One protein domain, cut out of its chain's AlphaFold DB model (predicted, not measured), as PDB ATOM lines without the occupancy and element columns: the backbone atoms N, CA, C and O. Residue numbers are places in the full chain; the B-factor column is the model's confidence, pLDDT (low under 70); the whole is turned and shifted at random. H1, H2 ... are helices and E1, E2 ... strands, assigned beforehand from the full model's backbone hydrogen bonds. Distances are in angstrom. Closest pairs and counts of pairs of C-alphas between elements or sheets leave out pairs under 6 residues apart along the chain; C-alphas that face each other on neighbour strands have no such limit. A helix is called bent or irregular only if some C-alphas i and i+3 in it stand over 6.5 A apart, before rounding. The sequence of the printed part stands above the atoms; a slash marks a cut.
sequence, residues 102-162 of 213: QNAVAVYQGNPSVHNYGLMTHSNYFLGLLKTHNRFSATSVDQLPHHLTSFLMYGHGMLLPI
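This is residues 102 to 162 of the 213 residues of the protein "Anaerobic selenocysteine-containing dehydrogenase" of Pseudomonas syringae pv. actinidiae (UniProt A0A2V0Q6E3). Two lobes are strung loosely together: a strand-helix-strand lobe of E1, H1 and E2, and a second of H3 with residues 155 to 162 folding back beside it, bridged by short H2. The printed part has 61 residues, mostly helix, in the order E1, H1, E2, H2, H3; the two-stranded sheet is parallel. It is loose, with a radius of gyration of the C-alphas of 13.5 A, spanning 34 by 26 by 18 A.

Find C-alpha 107 at (36.291, 0.399, -19.419), where E1, residues 107 to 109, begins. H1, residues 117 to 129, runs 19.5 A and is irregular: C-alphas 121 and 124 are 7.3 A apart. Next come E2, 135 to 137, H2, 138 to 142, and H3, 144 to 154, 15.0 A long, ending at (50.766, -3.484, -44.870).

E1 and E2 are parallel at 25 degrees, with N 136 and O 107 2.8 A apart, within hydrogen-bond range. E1, H1, E2 form a strand-helix-strand unit, parallel neighbour strands joined through a helix, its crossover right-handed. The closest C-alphas of E1 and H1, Val 107 and Leu 127, are 7.9 A apart. H1 is apart from H2 and H3; H2 and H3 meet only through their link. Every O i to N i+4 pair is within range in H2 and H3, 7 of 9 in H1.

The farthest C-alphas, Ala 104 and Ile 162, are 38.4 A apart. The printed part has no cut, no link is long, and no printed residue is under 70 in pLDDT.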
ATOM      1  N   GLN A 102      43.152   9.797 -13.396       96.62
ATOM      2  CA  GLN A 102      42.278   9.420 -14.517       96.62
ATOM      3  C   GLN A 102      42.281   7.911 -14.816       96.62
ATOM      4  O   GLN A 102      41.237   7.349 -15.144       96.62
ATOM      5  N   ASN A 103      43.427   7.243 -14.642       97.50
ATOM      6  CA  ASN A 103      43.592   5.809 -14.901       97.50
ATOM      7  C   ASN A 103      43.076   4.900 -13.769       97.50
ATOM      8  O   ASN A 103      43.153   3.681 -13.896       97.50
ATOM      9  N   ALA A 104      42.520   5.448 -12.685       97.81
ATOM     10  CA  ALA A 104      41.879   4.649 -11.636       97.81
ATOM     11  C   ALA A 104      40.552   4.002 -12.083       97.81
ATOM     12  O   ALA A 104      40.017   3.131 -11.402       97.81
ATOM     13  N   VAL A 105      40.028   4.415 -13.239       97.19
ATOM     14  CA  VAL A 105      38.843   3.843 -13.884       97.19
ATOM     15  C   VAL A 105      39.271   3.087 -15.138       97.19
ATOM     16  O   VAL A 105      40.143   3.543 -15.877       97.19
ATOM     17  N   ALA A 106      38.627   1.954 -15.407       96.06
ATOM     18  CA  ALA A 106      38.795   1.182 -16.631       96.06
ATOM     19  C   ALA A 106      37.445   0.931 -17.305       96.06
ATOM     20  O   ALA A 106      36.397   0.947 -16.660       96.06
ATOM     21  N   VAL A 107      37.481   0.687 -18.614       94.12
ATOM     22  CA  VAL A 107      36.291   0.399 -19.419       94.12
ATOM     23  C   VAL A 107      36.512  -0.889 -20.185       94.12
ATOM     24  O   VAL A 107      37.536  -1.043 -20.851       94.12
ATOM     25  N   TYR A 108      35.518  -1.773 -20.148       92.81
ATOM     26  CA  TYR A 108      35.434  -2.930 -21.028       92.81
ATOM     27  C   TYR A 108      34.217  -2.794 -21.948       92.81
ATOM     28  O   TYR A 108      33.078  -2.776 -21.485       92.81
ATOM     29  N   GLN A 109      34.451  -2.684 -23.253       89.25
ATOM     30  CA  GLN A 109      33.390  -2.635 -24.257       89.25
ATOM     31  C   GLN A 109      33.034  -4.054 -24.719       89.25
ATOM     32  O   GLN A 109      33.858  -4.753 -25.314       89.25
ATOM     33  N   GLY A 110      31.795  -4.470 -24.444       84.94
ATOM     34  CA  GLY A 110      31.260  -5.767 -24.866       84.94
ATOM     35  C   GLY A 110      31.066  -5.901 -26.384       84.94
ATOM     36  O   GLY A 110      31.155  -4.926 -27.132       84.94
ATOM     37  N   ASN A 111      30.779  -7.125 -26.832       81.50
ATOM     38  CA  ASN A 111      30.515  -7.491 -28.230       81.50
ATOM     39  C   ASN A 111      29.068  -8.025 -28.366       81.50
ATOM     40  O   ASN A 111      28.631  -8.737 -27.458       81.50
ATOM     41  N   PRO A 112      28.330  -7.705 -29.453       77.06
ATOM     42  CA  PRO A 112      28.751  -6.879 -30.592       77.06
ATOM     43  C   PRO A 112      28.358  -5.406 -30.447       77.06
ATOM     44  O   PRO A 112      27.182  -5.052 -30.421       77.06
ATOM     45  N   SER A 113      29.352  -4.516 -30.437       79.50
ATOM     46  CA  SER A 113      29.126  -3.064 -30.462       79.50
ATOM     47  C   SER A 113      28.855  -2.532 -31.876       79.50
ATOM     48  O   SER A 113      28.118  -1.561 -32.034       79.50
ATOM     49  N   VAL A 114      29.383  -3.200 -32.910       76.75
ATOM     50  CA  VAL A 114      29.280  -2.792 -34.326       76.75
ATOM     51  C   VAL A 114      27.860  -2.895 -34.904       76.75
ATOM     52  O   VAL A 114      27.570  -2.338 -35.955       76.75
ATOM     53  N   HIS A 115      26.941  -3.575 -34.212       82.44
ATOM     54  CA  HIS A 115      25.529  -3.653 -34.606       82.44
ATOM     55  C   HIS A 115      24.641  -2.668 -33.833       82.44
ATOM     56  O   HIS A 115      23.424  -2.656 -34.012       82.44
ATOM     57  N   ASN A 116      25.229  -1.831 -32.972       85.06
ATOM     58  CA  ASN A 116      24.511  -0.843 -32.184       85.06
ATOM     59  C   ASN A 116      24.922   0.570 -32.608       85.06
ATOM     60  O   ASN A 116      25.985   1.067 -32.239       85.06
ATOM     61  N   TYR A 117      24.041   1.237 -33.355       85.06
ATOM     62  CA  TYR A 117      24.304   2.574 -33.888       85.06
ATOM     63  C   TYR A 117      24.615   3.600 -32.791       85.06
ATOM     64  O   TYR A 117      25.503   4.433 -32.964       85.06
ATOM     65  N   GLY A 118      23.929   3.512 -31.646       87.38
ATOM     66  CA  GLY A 118      24.163   4.388 -30.499       87.38
ATOM     67  C   GLY A 118      25.576   4.224 -29.947       87.38
ATOM     68  O   GLY A 118      26.284   5.212 -29.779       87.38
ATOM     69  N   LEU A 119      26.032   2.983 -29.761       86.50
ATOM     70  CA  LEU A 119      27.411   2.713 -29.360       86.50
ATOM     71  C   LEU A 119      28.407   3.180 -30.426       86.50
ATOM     72  O   LEU A 119      29.363   3.861 -30.078       86.50
ATOM     73  N   MET A 120      28.179   2.902 -31.711       84.94
ATOM     74  CA  MET A 120      29.099   3.325 -32.777       84.94
ATOM     75  C   MET A 120      29.288   4.843 -32.840       84.94
ATOM     76  O   MET A 120      30.398   5.320 -33.064       84.94
ATOM     77  N   THR A 121      28.212   5.603 -32.639       88.19
ATOM     78  CA  THR A 121      28.227   7.060 -32.808       88.19
ATOM     79  C   THR A 121      28.509   7.823 -31.519       88.19
ATOM     80  O   THR A 121      29.107   8.888 -31.591       88.19
ATOM     81  N   HIS A 122      28.139   7.303 -30.343       88.88
ATOM     82  CA  HIS A 122      28.204   8.057 -29.082       88.88
ATOM     83  C   HIS A 122      29.232   7.520 -28.076       88.88
ATOM     84  O   HIS A 122      29.708   8.289 -27.237       88.88
ATOM     85  N   SER A 123      29.618   6.237 -28.143       88.56
ATOM     86  CA  SER A 123      30.470   5.629 -27.104       88.56
ATOM     87  C   SER A 123      31.823   6.327 -26.977       88.56
ATOM     88  O   SER A 123      32.228   6.680 -25.875       88.56
ATOM     89  N   ASN A 124      32.497   6.612 -28.094       85.12
ATOM     90  CA  ASN A 124      33.815   7.246 -28.079       85.12
ATOM     91  C   ASN A 124      33.794   8.656 -27.477       85.12
ATOM     92  O   ASN A 124      34.773   9.047 -26.840       85.12
ATOM     93  N   TYR A 125      32.691   9.397 -27.620       87.38
ATOM     94  CA  TYR A 125      32.535  10.703 -26.979       87.38
ATOM     95  C   TYR A 125      32.454  10.554 -25.463       87.38
ATOM     96  O   TYR A 125      33.232  11.183 -24.750       87.38
ATOM     97  N   PHE A 126      31.592   9.661 -24.972       86.75
ATOM     98  CA  PHE A 126      31.462   9.396 -23.539       86.75
ATOM     99  C   PHE A 126      32.766   8.854 -22.934       86.75
ATOM    100  O   PHE A 126      33.302   9.414 -21.981       86.75
ATOM    101  N   LEU A 127      33.341   7.807 -23.530       90.94
ATOM    102  CA  LEU A 127      34.584   7.195 -23.052       90.94
ATOM    103  C   LEU A 127      35.777   8.158 -23.147       90.94
ATOM    104  O   LEU A 127      36.703   8.098 -22.336       90.94
ATOM    105  N   GLY A 128      35.747   9.077 -24.113       91.94
ATOM    106  CA  GLY A 128      36.694  10.179 -24.257       91.94
ATOM    107  C   GLY A 128      36.728  11.131 -23.060       91.94
ATOM    108  O   GLY A 128      37.798  11.666 -22.756       91.94
ATOM    109  N   LEU A 129      35.603  11.316 -22.363       92.50
ATOM    110  CA  LEU A 129      35.501  12.175 -21.178       92.50
ATOM    111  C   LEU A 129      36.131  11.546 -19.937       92.50
ATOM    112  O   LEU A 129      36.629  12.275 -19.087       92.50
ATOM    113  N   LEU A 130      36.191  10.214 -19.866       94.38
ATOM    114  CA  LEU A 130      36.852   9.517 -18.761       94.38
ATOM    115  C   LEU A 130      38.368   9.730 -18.764       94.38
ATOM    116  O   LEU A 130      39.005   9.515 -17.742       94.38
ATOM    117  N   LYS A 131      38.966  10.092 -19.910       94.56
ATOM    118  CA  LYS A 131      40.417  10.318 -20.087       94.56
ATOM    119  C   LYS A 131      41.336   9.182 -19.598       94.56
ATOM    120  O   LYS A 131      42.546   9.346 -19.538       94.56
ATOM    121  N   THR A 132      40.780   8.006 -19.320       95.94
ATOM    122  CA  THR A 132      41.542   6.811 -18.964       95.94
ATOM    123  C   THR A 132      42.173   6.168 -20.198       95.94
ATOM    124  O   THR A 132      41.542   6.072 -21.261       95.94
ATOM    125  N   HIS A 133      43.403   5.688 -20.029       95.19
ATOM    126  CA  HIS A 133      44.100   4.817 -20.973       95.19
ATOM    127  C   HIS A 133      43.710   3.342 -20.809       95.19
ATOM    128  O   HIS A 133      43.965   2.539 -21.705       95.19
ATOM    129  N   ASN A 134      43.047   2.983 -19.707       96.06
ATOM    130  CA  ASN A 134      42.617   1.617 -19.420       96.06
ATOM    131  C   ASN A 134      41.327   1.289 -20.182       96.06
ATOM    132  O   ASN A 134      40.221   1.321 -19.633       96.06
ATOM    133  N   ARG A 135      41.474   1.014 -21.482       93.06
ATOM    134  CA  ARG A 135      40.375   0.706 -22.400       93.06
ATOM    135  C   ARG A 135      40.558  -0.673 -23.005       93.06
ATOM    136  O   ARG A 135      41.536  -0.933 -23.698       93.06
ATOM    137  N   PHE A 136      39.564  -1.516 -22.784       92.69
ATOM    138  CA  PHE A 136      39.543  -2.898 -23.224       92.69
ATOM    139  C   PHE A 136      38.259  -3.180 -24.002       92.69
ATOM    140  O   PHE A 136      37.246  -2.487 -23.856       92.69
ATOM    141  N   SER A 137      38.289  -4.210 -24.833       90.88
ATOM    142  CA  SER A 137      37.104  -4.743 -25.503       90.88
ATOM    143  C   SER A 137      37.288  -6.227 -25.797       90.88
ATOM    144  O   SER A 137      38.363  -6.783 -25.563       90.88
ATOM    145  N   ALA A 138      36.270  -6.863 -26.378       89.62
ATOM    146  CA  ALA A 138      36.418  -8.212 -26.928       89.62
ATOM    147  C   ALA A 138      37.608  -8.327 -27.912       89.62
ATOM    148  O   ALA A 138      38.325  -9.324 -27.903       89.62
ATOM    149  N   THR A 139      37.891  -7.273 -28.692       87.38
ATOM    150  CA  THR A 139      39.042  -7.194 -29.613       87.38
ATOM    151  C   THR A 139      40.373  -7.362 -28.882       87.38
ATOM    152  O   THR A 139      41.290  -7.960 -29.441       87.38
ATOM    153  N   SER A 140      40.487  -6.876 -27.637       89.56
ATOM    154  CA  SER A 140      41.714  -6.989 -26.837       89.56
ATOM    155  C   SER A 140      42.132  -8.438 -26.580       89.56
ATOM    156  O   SER A 140      43.316  -8.688 -26.381       89.56
ATOM    157  N   VAL A 141      41.174  -9.369 -26.594       88.56
ATOM    158  CA  VAL A 141      41.406 -10.803 -26.375       88.56
ATOM    159  C   VAL A 141      41.534 -11.565 -27.698       88.56
ATOM    160  O   VAL A 141      42.304 -12.516 -27.769       88.56
ATOM    161  N   ASP A 142      40.799 -11.151 -28.734       87.12
ATOM    162  CA  ASP A 142      40.603 -11.950 -29.954       87.12
ATOM    163  C   ASP A 142      41.379 -11.431 -31.184       87.12
ATOM    164  O   ASP A 142      42.072 -12.181 -31.864       87.12
ATOM    165  N   GLN A 143      41.319 -10.127 -31.473       87.38
ATOM    166  CA  GLN A 143      41.641  -9.598 -32.812       87.38
ATOM    167  C   GLN A 143      42.935  -8.769 -32.878       87.38
ATOM    168  O   GLN A 143      43.505  -8.603 -33.959       87.38
ATOM    169  N   LEU A 144      43.429  -8.238 -31.750       90.38
ATOM    170  CA  LEU A 144      44.611  -7.359 -31.742       90.38
ATOM    171  C   LEU A 144      45.864  -7.959 -32.410       90.38
ATOM    172  O   LEU A 144      46.531  -7.215 -33.135       90.38
ATOM    173  N   PRO A 145      46.196  -9.258 -32.244       92.19
ATOM    174  CA  PRO A 145      47.339  -9.849 -32.941       92.19
ATOM    175  C   PRO A 145      47.222  -9.778 -34.471       92.19
ATOM    176  O   PRO A 145      48.214  -9.509 -35.151       92.19
ATOM    177  N   HIS A 146      46.015  -9.953 -35.021       90.75
ATOM    178  CA  HIS A 146      45.774  -9.822 -36.460       90.75
ATOM    179  C   HIS A 146      45.979  -8.380 -36.924       90.75
ATOM    180  O   HIS A 146      46.683  -8.148 -37.906       90.75
ATOM    181  N   HIS A 147      45.448  -7.403 -36.182       93.06
ATOM    182  CA  HIS A 147      45.627  -5.987 -36.513       93.06
ATOM    183  C   HIS A 147      47.098  -5.566 -36.460       93.06
ATOM    184  O   HIS A 147      47.566  -4.839 -37.334       93.06
ATOM    185  N   LEU A 148      47.850  -6.032 -35.459       95.25
ATOM    186  CA  LEU A 148      49.277  -5.740 -35.360       95.25
ATOM    187  C   LEU A 148      50.047  -6.347 -36.536       95.25
ATOM    188  O   LEU A 148      50.854  -5.657 -37.155       95.25
ATOM    189  N   THR A 149      49.765  -7.604 -36.882       95.19
ATOM    190  CA  THR A 149      50.392  -8.279 -38.028       95.19
ATOM    191  C   THR A 149      50.116  -7.520 -39.328       95.19
ATOM    192  O   THR A 149      51.053  -7.191 -40.055       95.19
ATOM    193  N   SER A 150      48.860  -7.144 -39.586       95.56
ATOM    194  CA  SER A 150      48.492  -6.336 -40.754       95.56
ATOM    195  C   SER A 150      49.156  -4.962 -40.767       95.56
ATOM    196  O   SER A 150      49.588  -4.505 -41.821       95.56
ATOM    197  N   PHE A 151      49.298  -4.306 -39.614       97.00
ATOM    198  CA  PHE A 151      50.022  -3.040 -39.531       97.00
ATOM    199  C   PHE A 151      51.502  -3.202 -39.896       97.00
ATOM    200  O   PHE A 151      52.020  -2.423 -40.691       97.00
ATOM    201  N   LEU A 152      52.164  -4.233 -39.367       97.69
ATOM    202  CA  LEU A 152      53.576  -4.501 -39.642       97.69
ATOM    203  C   LEU A 152      53.828  -4.888 -41.107       97.69
ATOM    204  O   LEU A 152      54.866  -4.531 -41.656       97.69
ATOM    205  N   MET A 153      52.894  -5.602 -41.743       97.25
ATOM    206  CA  MET A 153      53.032  -6.056 -43.133       97.25
ATOM    207  C   MET A 153      52.575  -5.021 -44.166       97.25
ATOM    208  O   MET A 153      53.191  -4.897 -45.223       97.25
ATOM    209  N   TYR A 154      51.487  -4.302 -43.886       96.62
ATOM    210  CA  TYR A 154      50.766  -3.484 -44.870       96.62
ATOM    211  C   TYR A 154      50.641  -2.009 -44.470       96.62
ATOM    212  O   TYR A 154      50.017  -1.226 -45.183       96.62
ATOM    213  N   GLY A 155      51.202  -1.607 -43.327       96.69
ATOM    214  CA  GLY A 155      51.190  -0.224 -42.844       96.69
ATOM    215  C   GLY A 155      49.874   0.225 -42.200       96.69
ATOM    216  O   GLY A 155      49.774   1.369 -41.761       96.69
ATOM    217  N   HIS A 156      48.860  -0.643 -42.110       96.69
ATOM    218  CA  HIS A 156      47.583  -0.314 -41.475       96.69
ATOM    219  C   HIS A 156      46.905  -1.546 -40.859       96.69
ATOM    220  O   HIS A 156      46.749  -2.574 -41.513       96.69
ATOM    221  N   GLY A 157      46.441  -1.434 -39.610       93.88
ATOM    222  CA  GLY A 157      45.924  -2.588 -38.862       93.88
ATOM    223  C   GLY A 157      44.606  -3.171 -39.382       93.88
ATOM    224  O   GLY A 157      44.331  -4.341 -39.158       93.88
ATOM    225  N   MET A 158      43.821  -2.386 -40.124       90.88
ATOM    226  CA  MET A 158      42.581  -2.864 -40.759       90.88
ATOM    227  C   MET A 158      42.779  -3.398 -42.184       90.88
ATOM    228  O   MET A 158      41.805  -3.808 -42.810       90.88
ATOM    229  N   LEU A 159      44.004  -3.389 -42.726       93.38
ATOM    230  CA  LEU A 159      44.292  -4.032 -44.013       93.38
ATOM    231  C   LEU A 159      44.482  -5.533 -43.790       93.38
ATOM    232  O   LEU A 159      45.587  -6.071 -43.842       93.38
ATOM    233  N   LEU A 160      43.380  -6.195 -43.455       90.00
ATOM    234  CA  LEU A 160      43.319  -7.632 -43.232       90.00
ATOM    235  C   LEU A 160      43.033  -8.325 -44.570       90.00
ATOM    236  O   LEU A 160      42.075  -7.946 -45.245       90.00
ATOM    237  N   PRO A 161      43.831  -9.326 -44.979       88.12
ATOM    238  CA  PRO A 161      43.550 -10.085 -46.190       88.12
ATOM    239  C   PRO A 161      42.310 -10.956 -45.965       88.12
ATOM    240  O   PRO A 161      42.367 -11.975 -45.277       88.12
ATOM    241  N   ILE A 162      41.177 -10.543 -46.535       90.75
ATOM    242  CA  ILE A 162      39.924 -11.297 -46.461       90.75
ATOM    243  C   ILE A 162      39.844 -12.245 -47.655       90.75
ATOM    244  O   ILE A 162      39.897 -11.776 -48.794       90.75
TER     245      ILE A 162